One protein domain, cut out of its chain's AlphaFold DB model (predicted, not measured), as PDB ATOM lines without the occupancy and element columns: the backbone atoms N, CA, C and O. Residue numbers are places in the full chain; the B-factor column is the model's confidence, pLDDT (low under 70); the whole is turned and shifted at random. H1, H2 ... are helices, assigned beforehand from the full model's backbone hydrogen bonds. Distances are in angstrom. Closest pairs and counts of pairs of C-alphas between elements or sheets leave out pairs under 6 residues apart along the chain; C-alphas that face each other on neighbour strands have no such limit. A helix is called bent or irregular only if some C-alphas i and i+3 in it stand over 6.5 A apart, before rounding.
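This is residues 2 to 106 of the 187 residues of an uncharacterized protein of candidate division KSB1 bacterium (UniProt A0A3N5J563). Look first for three helices, H5, H6 and H7, side by side in an up-and-down bundle, with H6 between the other two and the shorter H4 packed slantwise on H5. The part before H4 is mostly loop, with the short helices H1, H2 and H3; its long stretch passes by H5 with Ile 17 and Cys 26, and H1 and H2 lie off the bundle. The printed part has 105 residues with seven named helices, H1 to H7 in chain order, and no named strand; the class is all helix. The whole is compact, with a radius of gyration of the C-alphas of 12.9 A, and rounded, spanning 34 by 25 by 25 A.

Begin at H6, residues 75 to 90, the longest helix. It touches H5, residues 57 to 71, closest at the C-alphas of Ala 66 and Ala 78, 3.9 A apart; this helical hairpin has a shallow tilt of 14 degrees, opposite ways. H6 also touches H7, residues 95 to 106, closest at the C-alphas of Ala 86 and Ala 98, 4.2 A apart, in a second hairpin at a shallow tilt of 10 degrees, opposite ways. H5 and H7 are close but not clearly touching; their closest C-alphas, of Leu 63 and Cys 101, are 7.7 A apart. H5, H6 and H7 are a bundle, up and down, each running against the one before it. Outward from H5, H4, residues 44 to 50, touches it in a hairpin at a steep tilt of 39 degrees, closest at the C-alphas of Leu 50 and Asn 60, 5.3 A apart. H3, residues 38 to 41, is close but not clearly touching to H5, closest at the C-alphas of Ile 40 and Ile 68, 7.0 A apart. H1, residues 7 to 10, and H2, residues 30 to 35, touch no helix. Every O i to N i+4 pair is within hydrogen-bond range in H4, H5, H6 and H7; H2 has 0 of 2, with 2 of 3 O i to N i+3 pairs within range, and H1 and H3 are too short for an i+4 pair.

Find C-alpha 75 at (197.951, 153.257, 230.263); from there H6 runs 22.6 A to C-alpha 90. H5 is 21.3 A long and H7 16.2 A, ending at C-alpha 106, (200.755, 148.887, 221.211). H4 covers 9.8 A and H3 5.3 A. H2 covers 10.4 A and is irregular: C-alphas 31 and 34 are 7.3 A apart. H1, 4.7 A long, begins at C-alpha 7, (190.742, 166.892, 209.161).

The C-alphas farthest apart, of Met 8 and Thr 39, are 36.9 A apart. The printed part has no cut. The link from H1 to H2 is long, with 19 residues; in it residues 18 to 19 pair with 26 to 27, antiparallel. Mean pLDDT of the printed part is 92.9; residue 2 and residues 34 to 35 are under 70.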
ATOM      1  N   ASP A   2     192.564 154.623 209.625       68.62
ATOM      2  CA  ASP A   2     193.434 155.718 210.030       68.62
ATOM      3  C   ASP A   2     193.293 156.096 211.514       68.62
ATOM      4  O   ASP A   2     194.260 156.517 212.144       68.62
ATOM      5  N   LEU A   3     192.106 155.894 212.102       76.06
ATOM      6  CA  LEU A   3     191.746 156.215 213.499       76.06
ATOM      7  C   LEU A   3     192.006 157.676 213.923       76.06
ATOM      8  O   LEU A   3     191.653 158.064 215.037       76.06
ATOM      9  N   ARG A   4     192.597 158.491 213.044       83.38
ATOM     10  CA  ARG A   4     192.729 159.933 213.174       83.38
ATOM     11  C   ARG A   4     191.340 160.566 213.105       83.38
ATOM     12  O   ARG A   4     190.487 160.103 212.344       83.38
ATOM     13  N   PRO A   5     191.098 161.623 213.890       81.81
ATOM     14  CA  PRO A   5     189.869 162.389 213.770       81.81
ATOM     15  C   PRO A   5     189.809 163.114 212.420       81.81
ATOM     16  O   PRO A   5     190.818 163.251 211.727       81.81
ATOM     17  N   ALA A   6     188.619 163.605 212.072       84.50
ATOM     18  CA  ALA A   6     188.398 164.365 210.845       84.50
ATOM     19  C   ALA A   6     189.346 165.570 210.723       84.50
ATOM     20  O   ALA A   6     189.731 166.176 211.729       84.50
ATOM     21  N   GLU A   7     189.666 165.945 209.483       83.81
ATOM     22  CA  GLU A   7     190.742 166.892 209.161       83.81
ATOM     23  C   GLU A   7     190.617 168.238 209.887       83.81
ATOM     24  O   GLU A   7     191.598 168.734 210.438       83.81
ATOM     25  N   MET A   8     189.401 168.786 209.995       85.38
ATOM     26  CA  MET A   8     189.172 170.041 210.726       85.38
ATOM     27  C   MET A   8     189.683 169.970 212.167       85.38
ATOM     28  O   MET A   8     190.369 170.879 212.620       85.38
ATOM     29  N   TYR A   9     189.405 168.876 212.878       84.94
ATOM     30  CA  TYR A   9     189.903 168.700 214.239       84.94
ATOM     31  C   TYR A   9     191.391 168.342 214.229       84.94
ATOM     32  O   TYR A   9     192.175 168.922 214.974       84.94
ATOM     33  N   ARG A  10     191.815 167.438 213.341       86.06
ATOM     34  CA  ARG A  10     193.209 166.994 213.217       86.06
ATOM     35  C   ARG A  10     194.198 168.136 212.976       86.06
ATOM     36  O   ARG A  10     195.283 168.111 213.550       86.06
ATOM     37  N   SER A  11     193.815 169.150 212.202       89.38
ATOM     38  CA  SER A  11     194.644 170.335 211.939       89.38
ATOM     39  C   SER A  11     195.039 171.101 213.211       89.38
ATOM     40  O   SER A  11     196.021 171.839 213.215       89.38
ATOM     41  N   THR A  12     194.334 170.868 214.323       92.31
ATOM     42  CA  THR A  12     194.618 171.461 215.636       92.31
ATOM     43  C   THR A  12     195.533 170.607 216.518       92.31
ATOM     44  O   THR A  12     195.758 170.952 217.671       92.31
ATOM     45  N   ILE A  13     196.117 169.511 216.014       93.69
ATOM     46  CA  ILE A  13     196.950 168.588 216.814       93.69
ATOM     47  C   ILE A  13     198.107 169.270 217.559       93.69
ATOM     48  O   ILE A  13     198.508 168.809 218.628       93.69
ATOM     49  N   SER A  14     198.620 170.387 217.037       92.88
ATOM     50  CA  SER A  14     199.655 171.192 217.692       92.88
ATOM     51  C   SER A  14     199.192 171.865 218.984       92.88
ATOM     52  O   SER A  14     200.037 172.242 219.785       92.88
ATOM     53  N   THR A  15     197.883 172.025 219.201       93.19
ATOM     54  CA  THR A  15     197.313 172.632 220.413       93.19
ATOM     55  C   THR A  15     196.866 171.594 221.440       93.19
ATOM     56  O   THR A  15     196.446 171.961 222.531       93.19
ATOM     57  N   TRP A  16     196.927 170.297 221.117       95.06
ATOM     58  CA  TRP A  16     196.486 169.225 222.023       95.06
ATOM     59  C   TRP A  16     197.530 168.863 223.085       95.06
ATOM     60  O   TRP A  16     197.268 168.020 223.944       95.06
ATOM     61  N   ILE A  17     198.731 169.428 222.984       96.50
ATOM     62  CA  ILE A  17     199.815 169.239 223.938       96.50
ATOM     63  C   ILE A  17     200.560 170.557 224.121       96.50
ATOM     64  O   ILE A  17     200.827 171.287 223.169       96.50
ATOM     65  N   GLN A  18     200.915 170.835 225.361       95.06
ATOM     66  CA  GLN A  18     201.695 171.978 225.786       95.06
ATOM     67  C   GLN A  18     203.004 171.474 226.391       95.06
ATOM     68  O   GLN A  18     203.027 170.463 227.099       95.06
ATOM     69  N   ARG A  19     204.097 172.188 226.116       94.94
ATOM     70  CA  ARG A  19     205.431 171.913 226.654       94.94
ATOM     71  C   ARG A  19     205.883 173.101 227.492       94.94
ATOM     72  O   ARG A  19     205.964 174.217 226.988       94.94
ATOM     73  N   CYS A  20     206.222 172.858 228.755       92.81
ATOM     74  CA  CYS A  20     206.815 173.872 229.615       92.81
ATOM     75  C   CYS A  20     208.207 174.258 229.080       92.81
ATOM     76  O   CYS A  20     209.065 173.376 228.961       92.81
ATOM     77  N   PRO A  21     208.474 175.547 228.806       90.38
ATOM     78  CA  PRO A  21     209.757 175.982 228.257       90.38
ATOM     79  C   PRO A  21     210.912 175.877 229.266       90.38
ATOM     80  O   PRO A  21     212.067 175.834 228.860       90.38
ATOM     81  N   TYR A  22     210.618 175.812 230.569       88.50
ATOM     82  CA  TYR A  22     211.640 175.792 231.620       88.50
ATOM     83  C   TYR A  22     212.142 174.386 231.954       88.50
ATOM     84  O   TYR A  22     213.344 174.179 232.081       88.50
ATOM     85  N   CYS A  23     211.236 173.418 232.117       89.12
ATOM     86  CA  CYS A  23     211.592 172.056 232.538       89.12
ATOM     87  C   CYS A  23     211.280 170.979 231.494       89.12
ATOM     88  O   CYS A  23     211.671 169.828 231.663       89.12
ATOM     89  N   GLY A  24     210.562 171.321 230.420       92.75
ATOM     90  CA  GLY A  24     210.168 170.361 229.393       92.75
ATOM     91  C   GLY A  24     208.958 169.494 229.743       92.75
ATOM     92  O   GLY A  24     208.637 168.612 228.953       92.75
ATOM     93  N   PHE A  25     208.274 169.739 230.869       94.56
ATOM     94  CA  PHE A  25     207.028 169.049 231.227       94.56
ATOM     95  C   PHE A  25     205.997 169.137 230.095       94.56
ATOM     96  O   PHE A  25     205.771 170.220 229.557       94.56
ATOM     97  N   CYS A  26     205.375 168.010 229.749       95.12
ATOM     98  CA  CYS A  26     204.431 167.913 228.639       95.12
ATOM     99  C   CYS A  26     203.057 167.453 229.137       95.12
ATOM    100  O   CYS A  26     202.941 166.365 229.707       95.12
ATOM    101  N   SER A  27     202.023 168.254 228.885       93.50
ATOM    102  CA  SER A  27     200.638 167.988 229.294       93.50
ATOM    103  C   SER A  27     199.637 168.551 228.290       93.50
ATOM    104  O   SER A  27     199.975 169.473 227.555       93.50
ATOM    105  N   GLY A  28     198.417 168.006 228.236       89.25
ATOM    106  CA  GLY A  28     197.321 168.653 227.499       89.25
ATOM    107  C   GLY A  28     196.985 170.019 228.104       89.25
ATOM    108  O   GLY A  28     196.760 170.987 227.376       89.25
ATOM    109  N   ASP A  29     197.082 170.101 229.430       88.44
ATOM    110  CA  ASP A  29     197.023 171.329 230.206       88.44
ATOM    111  C   ASP A  29     198.190 171.374 231.206       88.44
ATOM    112  O   ASP A  29     198.314 170.527 232.090       88.44
ATOM    113  N   ILE A  30     199.099 172.341 231.051       86.31
ATOM    114  CA  ILE A  30     200.261 172.483 231.943       86.31
ATOM    115  C   ILE A  30     199.877 172.888 233.371       86.31
ATOM    116  O   ILE A  30     200.725 172.771 234.254       86.31
ATOM    117  N   SER A  31     198.639 173.337 233.611       83.62
ATOM    118  CA  SER A  31     198.141 173.607 234.964       83.62
ATOM    119  C   SER A  31     198.050 172.335 235.820       83.62
ATOM    120  O   SER A  31     198.230 172.405 237.031       83.62
ATOM    121  N   GLU A  32     197.933 171.155 235.197       77.62
ATOM    122  CA  GLU A  32     197.941 169.834 235.856       77.62
ATOM    123  C   GLU A  32     199.329 169.421 236.393       77.62
ATOM    124  O   GLU A  32     199.513 168.316 236.902       77.62
ATOM    125  N   ALA A  33     200.353 170.273 236.265       75.44
ATOM    126  CA  ALA A  33     201.726 169.941 236.651       75.44
ATOM    127  C   ALA A  33     201.896 169.594 238.142       75.44
ATOM    128  O   ALA A  33     202.883 168.948 238.496       75.44
ATOM    129  N   GLU A  34     200.975 170.020 239.010       67.81
ATOM    130  CA  GLU A  34     201.025 169.740 240.452       67.81
ATOM    131  C   GLU A  34     200.822 168.254 240.782       67.81
ATOM    132  O   GLU A  34     201.319 167.780 241.802       67.81
ATOM    133  N   GLU A  35     200.165 167.501 239.898       69.06
ATOM    134  CA  GLU A  35     199.867 166.078 240.095       69.06
ATOM    135  C   GLU A  35     201.025 165.156 239.679       69.06
ATOM    136  O   GLU A  35     200.975 163.943 239.892       69.06
ATOM    137  N   VAL A  36     202.086 165.710 239.080       75.25
ATOM    138  CA  VAL A  36     203.171 164.925 238.485       75.25
ATOM    139  C   VAL A  36     204.438 164.995 239.324       75.25
ATOM    140  O   VAL A  36     204.974 166.067 239.616       75.25
ATOM    141  N   ASP A  37     204.988 163.822 239.634       79.06
ATOM    142  CA  ASP A  37     206.304 163.720 240.249       79.06
ATOM    143  C   ASP A  37     207.381 164.287 239.308       79.06
ATOM    144  O   ASP A  37     207.703 163.718 238.262       79.06
ATOM    145  N   LYS A  38     207.986 165.410 239.705       82.19
ATOM    146  CA  LYS A  38     209.045 166.094 238.948       82.19
ATOM    147  C   LYS A  38     210.264 165.203 238.690       82.19
ATOM    148  O   LYS A  38     211.041 165.499 237.779       82.19
ATOM    149  N   THR A  39     210.443 164.116 239.445       87.62
ATOM    150  CA  THR A  39     211.528 163.153 239.213       87.62
ATOM    151  C   THR A  39     211.442 162.529 237.820       87.62
ATOM    152  O   THR A  39     212.484 162.317 237.198       87.62
ATOM    153  N   ILE A  40     210.234 162.316 237.272       93.00
ATOM    154  CA  ILE A  40     210.102 161.712 235.944       93.00
ATOM    155  C   ILE A  40     210.575 162.652 234.846       93.00
ATOM    156  O   ILE A  40     211.298 162.221 233.950       93.00
ATOM    157  N   VAL A  41     210.229 163.937 234.943       93.00
ATOM    158  CA  VAL A  41     210.632 164.961 233.970       93.00
ATOM    159  C   VAL A  41     212.150 165.106 233.975       93.00
ATOM    160  O   VAL A  41     212.766 165.209 232.920       93.00
ATOM    161  N   ASN A  42     212.774 165.026 235.149       93.62
ATOM    162  CA  ASN A  42     214.228 165.106 235.293       93.62
ATOM    163  C   ASN A  42     214.954 163.782 234.999       93.62
ATOM    164  O   ASN A  42     216.184 163.741 235.026       93.62
ATOM    165  N   SER A  43     214.230 162.693 234.728       96.31
ATOM    166  CA  SER A  43     214.852 161.391 234.503       96.31
ATOM    167  C   SER A  43     215.667 161.365 233.197       96.31
ATOM    168  O   SER A  43     215.263 161.974 232.198       96.31
ATOM    169  N   PRO A  44     216.785 160.611 233.142       97.12
ATOM    170  CA  PRO A  44     217.592 160.505 231.926       97.12
ATOM    171  C   PRO A  44     216.810 159.984 230.715       97.12
ATOM    172  O   PRO A  44     217.040 160.425 229.590       97.12
ATOM    173  N   SER A  45     215.864 159.065 230.928       97.44
ATOM    174  CA  SER A  45     215.027 158.522 229.855       97.44
ATOM    175  C   SER A  45     214.076 159.576 229.290       97.44
ATOM    176  O   SER A  45     213.926 159.659 228.070       97.44
ATOM    177  N   TYR A  46     213.469 160.404 230.148       97.81
ATOM    178  CA  TYR A  46     212.588 161.486 229.716       97.81
ATOM    179  C   TYR A  46     213.360 162.557 228.954       97.81
ATOM    180  O   TYR A  46     212.954 162.938 227.862       97.81
ATOM    181  N   GLN A  47     214.499 163.002 229.486       97.75
ATOM    182  CA  GLN A  47     215.331 164.023 228.843       97.75
ATOM    183  C   GLN A  47     215.919 163.543 227.512       97.75
ATOM    184  O   GLN A  47     215.995 164.314 226.556       97.75
ATOM    185  N   SER A  48     216.278 162.260 227.419       98.12
ATOM    186  CA  SER A  48     216.686 161.641 226.156       98.12
ATOM    187  C   SER A  48     215.548 161.657 225.137       98.12
ATOM    188  O   SER A  48     215.755 162.082 224.004       98.12
ATOM    189  N   GLN A  49     214.325 161.288 225.543       98.38
ATOM    190  CA  GLN A  49     213.169 161.342 224.651       98.38
ATOM    191  C   GLN A  49     212.830 162.771 224.223       98.38
ATOM    192  O   GLN A  49     212.561 163.004 223.051       98.38
ATOM    193  N   LEU A  50     212.839 163.720 225.156       97.94
ATOM    194  CA  LEU A  50     212.479 165.114 224.912       97.94
ATOM    195  C   LEU A  50     213.340 165.749 223.806       97.94
ATOM    196  O   LEU A  50     212.853 166.577 223.037       97.94
ATOM    197  N   ASN A  51     214.603 165.328 223.727       97.88
ATOM    198  CA  ASN A  51     215.611 165.867 222.818       97.88
ATOM    199  C   ASN A  51     215.996 164.890 221.692       97.88
ATOM    200  O   ASN A  51     216.996 165.107 221.012       97.88
ATOM    201  N   ASP A  52     215.232 163.813 221.487       98.19
ATOM    202  CA  ASP A  52     215.547 162.799 220.483       98.19
ATOM    203  C   ASP A  52     215.323 163.351 219.062       98.19
ATOM    204  O   ASP A  52     214.174 163.623 218.694       98.19
ATOM    205  N   PRO A  53     216.377 163.483 218.234       97.56
ATOM    206  CA  PRO A  53     216.276 164.103 216.913       97.56
ATOM    207  C   PRO A  53     215.544 163.231 215.885       97.56
ATOM    208  O   PRO A  53     215.217 163.699 214.797       97.56
ATOM    209  N   ARG A  54     215.268 161.957 216.199       97.75
ATOM    210  CA  ARG A  54     214.485 161.069 215.321       97.75
ATOM    211  C   ARG A  54     213.018 161.484 215.242       97.75
ATOM    212  O   ARG A  54     212.307 161.059 214.327       97.75
ATOM    213  N   PHE A  55     212.555 162.283 216.198       98.12
ATOM    214  CA  PHE A  55     211.180 162.741 216.311       98.12
ATOM    215  C   PHE A  55     211.135 164.269 216.244       98.12
ATOM    216  O   PHE A  55     212.057 164.961 216.665       98.12
ATOM    217  N   SER A  56     210.040 164.808 215.709       97.62
ATOM    218  CA  SER A  56     209.796 166.252 215.783       97.62
ATOM    219  C   SER A  56     209.556 166.697 217.226       97.62
ATOM    220  O   SER A  56     209.125 165.892 218.048       97.62
ATOM    221  N   GLU A  57     209.735 167.988 217.515       97.38
ATOM    222  CA  GLU A  57     209.450 168.543 218.844       97.38
ATOM    223  C   GLU A  57     208.038 168.191 219.332       97.38
ATOM    224  O   GLU A  57     207.877 167.649 220.422       97.38
ATOM    225  N   LEU A  58     207.023 168.395 218.487       97.88
ATOM    226  CA  LEU A  58     205.636 168.062 218.818       97.88
ATOM    227  C   LEU A  58     205.452 166.559 219.102       97.88
ATOM    228  O   LEU A  58     204.756 166.177 220.041       97.88
ATOM    229  N   SER A  59     206.098 165.692 218.315       98.12
ATOM    230  CA  SER A  59     206.077 164.243 218.552       98.12
ATOM    231  C   SER A  59     206.775 163.880 219.864       98.12
ATOM    232  O   SER A  59     206.276 163.023 220.593       98.12
ATOM    233  N   ASN A  60     207.894 164.531 220.192       98.50
ATOM    234  CA  ASN A  60     208.572 164.352 221.474       98.50
ATOM    235  C   ASN A  60     207.680 164.778 222.635       98.50
ATOM    236  O   ASN A  60     207.580 164.028 223.600       98.50
ATOM    237  N   SER A  61     206.947 165.888 222.523       98.38
ATOM    238  CA  SER A  61     206.005 166.311 223.564       98.38
ATOM    239  C   SER A  61     204.929 165.261 223.845       98.38
ATOM    240  O   SER A  61     204.663 164.935 225.002       98.38
ATOM    241  N   PHE A  62     204.359 164.654 222.802       98.56
ATOM    242  CA  PHE A  62     203.409 163.552 222.966       98.56
ATOM    243  C   PHE A  62     204.049 162.290 223.566       98.56
ATOM    244  O   PHE A  62     203.460 161.666 224.448       98.56
ATOM    245  N   LEU A  63     205.257 161.911 223.138       98.69
ATOM    246  CA  LEU A  63     205.968 160.754 223.699       98.69
ATOM    247  C   LEU A  63     206.345 160.975 225.172       98.69
ATOM    248  O   LEU A  63     206.212 160.060 225.981       98.69
ATOM    249  N   CYS A  64     206.743 162.189 225.536       98.06
ATOM    250  CA  CYS A  64     206.988 162.602 226.911       98.06
ATOM    251  C   CYS A  64     205.704 162.572 227.755       98.06
ATOM    252  O   CYS A  64     205.732 162.055 228.872       98.06
ATOM    253  N   ARG A  65     204.559 163.029 227.222       97.56
ATOM    254  CA  ARG A  65     203.259 162.844 227.896       97.56
ATOM    255  C   ARG A  65     202.943 161.364 228.098       97.56
ATOM    256  O   ARG A  65     202.514 160.989 229.181       97.56
ATOM    257  N   ALA A  66     203.219 160.510 227.111       98.12
ATOM    258  CA  ALA A  66     203.019 159.069 227.256       98.12
ATOM    259  C   ALA A  66     203.855 158.469 228.400       98.12
ATOM    260  O   ALA A  66     203.382 157.578 229.100       98.12
ATOM    261  N   MET A  67     205.080 158.962 228.617       97.69
ATOM    262  CA  MET A  67     205.927 158.529 229.736       97.69
ATOM    263  C   MET A  67     205.343 158.928 231.095       97.69
ATOM    264  O   MET A  67     205.321 158.087 231.993       97.69
ATOM    265  N   ILE A  68     204.839 160.161 231.219       95.62
ATOM    266  CA  ILE A  68     204.176 160.672 232.433       95.62
ATOM    267  C   ILE A  68     202.911 159.861 232.739       95.62
ATOM    268  O   ILE A  68     202.755 159.327 233.830       95.62
ATOM    269  N   GLU A  69     202.029 159.691 231.758       95.62
ATOM    270  CA  GLU A  69     200.784 158.937 231.953       95.62
ATOM    271  C   GLU A  69     201.056 157.477 232.320       95.62
ATOM    272  O   GLU A  69     200.404 156.903 233.189       95.62
ATOM    273  N   ASN A  70     202.074 156.869 231.706       95.88
ATOM    274  CA  ASN A  70     202.471 155.508 232.039       95.88
ATOM    275  C   ASN A  70     203.008 155.387 233.476       95.88
ATOM    276  O   ASN A  70     202.781 154.349 234.091       95.88
ATOM    277  N   SER A  71     203.692 156.399 234.030       94.12
ATOM    278  CA  SER A  71     204.122 156.351 235.439       94.12
ATOM    279  C   SER A  71     202.980 156.535 236.427       94.12
ATOM    280  O   SER A  71     203.058 156.016 237.534       94.12
ATOM    281  N   LEU A  72     201.919 157.232 236.019       92.31
ATOM    282  CA  LEU A  72     200.693 157.382 236.804       92.31
ATOM    283  C   LEU A  72     199.764 156.156 236.696       92.31
ATOM    284  O   LEU A  72     198.737 156.103 237.362       92.31
ATOM    285  N   GLY A  73     200.105 155.163 235.865       93.56
ATOM    286  CA  GLY A  73     199.264 153.986 235.613       93.56
ATOM    287  C   GLY A  73     198.128 154.227 234.611       93.56
ATOM    288  O   GLY A  73     197.343 153.318 234.338       93.56
ATOM    289  N   ASN A  74     198.069 155.409 233.994       94.94
ATOM    290  CA  ASN A  74     197.063 155.802 233.009       94.94
ATOM    291  C   ASN A  74     197.405 155.252 231.612       94.94
ATOM    292  O   ASN A  74     197.632 155.992 230.650       94.94
ATOM    293  N   TYR A  75     197.461 153.926 231.476       96.31
ATOM    294  CA  TYR A  75     197.951 153.257 230.263       96.31
ATOM    295  C   TYR A  75     197.169 153.617 228.994       96.31
ATOM    296  O   TYR A  75     197.765 153.741 227.923       96.31
ATOM    297  N   GLN A  76     195.854 153.835 229.101       95.00
ATOM    298  CA  GLN A  76     195.033 154.276 227.972       95.00
ATOM    299  C   GLN A  76     195.476 155.655 227.460       95.00
ATOM    300  O   GLN A  76     195.722 155.824 226.264       95.00
ATOM    301  N   ALA A  77     195.605 156.635 228.362       95.81
ATOM    302  CA  ALA A  77     196.038 157.991 228.025       95.81
ATOM    303  C   ALA A  77     197.463 157.983 227.454       95.81
ATOM    304  O   ALA A  77     197.732 158.624 226.433       95.81
ATOM    305  N   ALA A  78     198.344 157.171 228.041       97.69
ATOM    306  CA  ALA A  78     199.694 156.963 227.545       97.69
ATOM    307  C   ALA A  78     199.708 156.406 226.109       97.69
ATOM    308  O   ALA A  78     200.432 156.911 225.247       97.69
ATOM    309  N   GLY A  79     198.893 155.381 225.830       97.88
ATOM    310  CA  GLY A  79     198.774 154.775 224.504       97.88
ATOM    311  C   GLY A  79     198.296 155.769 223.449       97.88
ATOM    312  O   GLY A  79     198.890 155.863 222.373       97.88
ATOM    313  N   TRP A  80     197.287 156.580 223.777       97.44
ATOM    314  CA  TRP A  80     196.795 157.629 222.883       97.44
ATOM    315  C   TRP A  80     197.821 158.730 222.637       97.44
ATOM    316  O   TRP A  80     197.960 159.171 221.498       97.44
ATOM    317  N   ALA A  81     198.565 159.155 223.657       98.06
ATOM    318  CA  ALA A  81     199.648 160.116 223.478       98.06
ATOM    319  C   ALA A  81     200.721 159.564 222.519       98.06
ATOM    320  O   ALA A  81     201.083 160.228 221.549       98.06
ATOM    321  N   ALA A  82     201.143 158.308 222.691       98.56
ATOM    322  CA  ALA A  82     202.085 157.664 221.773       98.56
ATOM    323  C   ALA A  82     201.526 157.512 220.342       98.56
ATOM    324  O   ALA A  82     202.260 157.677 219.368       98.56
ATOM    325  N   LEU A  83     200.229 157.241 220.186       97.44
ATOM    326  CA  LEU A  83     199.594 157.163 218.869       97.44
ATOM    327  C   LEU A  83     199.494 158.537 218.187       97.44
ATOM    328  O   LEU A  83     199.778 158.648 216.997       97.44
ATOM    329  N   ARG A  84     199.186 159.604 218.934       97.62
ATOM    330  CA  ARG A  84     199.205 160.985 218.413       97.62
ATOM    331  C   ARG A  84     200.600 161.391 217.945       97.62
ATOM    332  O   ARG A  84     200.722 162.002 216.888       97.62
ATOM    333  N   ALA A  85     201.652 160.974 218.652       98.12
ATOM    334  CA  ALA A  85     203.023 161.131 218.168       98.12
ATOM    335  C   ALA A  85     203.230 160.449 216.801       98.12
ATOM    336  O   ALA A  85     203.857 161.024 215.916       98.12
ATOM    337  N   ALA A  86     202.659 159.257 216.581       97.12
ATOM    338  CA  ALA A  86     202.720 158.595 215.276       97.12
ATOM    339  C   ALA A  86     202.019 159.411 214.177       97.12
ATOM    340  O   ALA A  86     202.556 159.525 213.081       97.12
ATOM    341  N   TRP A  87     200.862 160.013 214.472       95.25
ATOM    342  CA  TRP A  87     200.133 160.861 213.519       95.25
ATOM    343  C   TRP A  87     200.939 162.094 213.107       95.25
ATOM    344  O   TRP A  87     201.044 162.392 211.922       95.25
ATOM    345  N   VAL A  88     201.585 162.745 214.075       96.44
ATOM    346  CA  VAL A  88     202.479 163.889 213.843       96.44
ATOM    347  C   VAL A  88     203.667 163.519 212.940       96.44
ATOM    348  O   VAL A  88     204.166 164.362 212.192       96.44
ATOM    349  N   MET A  89     204.137 162.270 213.012       96.19
ATOM    350  CA  MET A  89     205.204 161.760 212.147       96.19
ATOM    351  C   MET A  89     204.691 161.323 210.768       96.19
ATOM    352  O   MET A  89     205.397 161.539 209.784       96.19
ATOM    353  N   ASP A  90     203.467 160.790 210.676       92.62
ATOM    354  CA  ASP A  90     202.793 160.511 209.398       92.62
ATOM    355  C   ASP A  90     202.607 161.800 208.582       92.62
ATOM    356  O   ASP A  90     202.898 161.811 207.390       92.62
ATOM    357  N   ASP A  91     202.198 162.901 209.226       91.75
ATOM    358  CA  ASP A  91     202.069 164.221 208.583       91.75
ATOM    359  C   ASP A  91     203.393 164.763 208.042       91.75
ATOM    360  O   ASP A  91     203.429 165.519 207.076       91.75
ATOM    361  N   ARG A  92     204.502 164.329 208.641       93.19
ATOM    362  CA  ARG A  92     205.862 164.631 208.182       93.19
ATOM    363  C   ARG A  92     206.424 163.582 207.226       93.19
ATOM    364  O   ARG A  92     207.607 163.644 206.909       93.19
ATOM    365  N   GLN A  93     205.618 162.602 206.814       94.06
ATOM    366  CA  GLN A  93     206.015 161.487 205.949       94.06
ATOM    367  C   GLN A  93     207.199 160.661 206.491       94.06
ATOM    368  O   GLN A  93     207.873 159.949 205.749       94.06
ATOM    369  N   ASN A  94     207.452 160.702 207.804       95.56
ATOM    370  CA  ASN A  94     208.514 159.927 208.442       95.56
ATOM    371  C   ASN A  94     207.950 158.604 208.979       95.56
ATOM    372  O   ASN A  94     207.613 158.455 210.159       95.56
ATOM    373  N   VAL A  95     207.864 157.632 208.072       93.56
ATOM    374  CA  VAL A  95     207.270 156.309 208.309       93.56
ATOM    375  C   VAL A  95     207.998 155.536 209.413       93.56
ATOM    376  O   VAL A  95     207.349 154.915 210.257       93.56
ATOM    377  N   ALA A  96     209.332 155.601 209.455       96.00
ATOM    378  CA  ALA A  96     210.137 154.858 210.424       96.00
ATOM    379  C   ALA A  96     209.865 155.317 211.867       96.00
ATOM    380  O   ALA A  96     209.619 154.492 212.752       96.00
ATOM    381  N   SER A  97     209.851 156.629 212.110       97.56
ATOM    382  CA  SER A  97     209.530 157.173 213.432       97.56
ATOM    383  C   SER A  97     208.052 156.988 213.778       97.56
ATOM    384  O   SER A  97     207.734 156.663 214.922       97.56
ATOM    385  N   ALA A  98     207.139 157.093 212.805       96.62
ATOM    386  CA  ALA A  98     205.724 156.791 213.025       96.62
ATOM    387  C   ALA A  98     205.507 155.330 213.469       96.62
ATOM    388  O   ALA A  98     204.758 155.074 214.415       96.62
ATOM    389  N   ALA A  99     206.207 154.371 212.853       96.62
ATOM    390  CA  ALA A  99     206.170 152.966 213.257       96.62
ATOM    391  C   ALA A  99     206.689 152.766 214.692       96.62
ATOM    392  O   ALA A  99     206.054 152.065 215.481       96.62
ATOM    393  N   GLN A 100     207.779 153.439 215.079       98.19
ATOM    394  CA  GLN A 100     208.284 153.398 216.459       98.19
ATOM    395  C   GLN A 100     207.266 153.943 217.472       98.19
ATOM    396  O   GLN A 100     207.079 153.346 218.535       98.19
ATOM    397  N   CYS A 101     206.574 155.036 217.143       98.31
ATOM    398  CA  CYS A 101     205.492 155.572 217.968       98.31
ATOM    399  C   CYS A 101     204.343 154.559 218.124       98.31
ATOM    400  O   CYS A 101     203.898 154.306 219.245       98.31
ATOM    401  N   ARG A 102     203.918 153.898 217.035       98.06
ATOM    402  CA  ARG A 102     202.882 152.845 217.088       98.06
ATOM    403  C   ARG A 102     203.306 151.650 217.932       98.06
ATOM    404  O   ARG A 102     202.507 151.173 218.729       98.06
ATOM    405  N   LEU A 103     204.557 151.202 217.835       98.50
ATOM    406  CA  LEU A 103     205.077 150.113 218.672       98.50
ATOM    407  C   LEU A 103     205.008 150.445 220.169       98.50
ATOM    408  O   LEU A 103     204.739 149.566 220.989       98.50
ATOM    409  N   ARG A 104     205.220 151.710 220.544       98.44
ATOM    410  CA  ARG A 104     205.036 152.168 221.930       98.44
ATOM    411  C   ARG A 104     203.560 152.197 222.319       98.44
ATOM    412  O   ARG A 104     203.221 151.704 223.391       98.44
ATOM    413  N   ALA A 105     202.696 152.705 221.440       98.44
ATOM    414  CA  ALA A 105     201.251 152.710 221.653       98.44
ATOM    415  C   ALA A 105     200.699 151.291 221.867       98.44
ATOM    416  O   ALA A 105     199.971 151.072 222.828       98.44
ATOM    417  N   ILE A 106     201.121 150.308 221.059       98.31
ATOM    418  CA  ILE A 106     200.755 148.887 221.211       98.31
ATOM    419  C   ILE A 106     201.073 148.390 222.622       98.31
ATOM    420  O   ILE A 106     200.203 147.841 223.291       98.31
TER     421      ILE A 106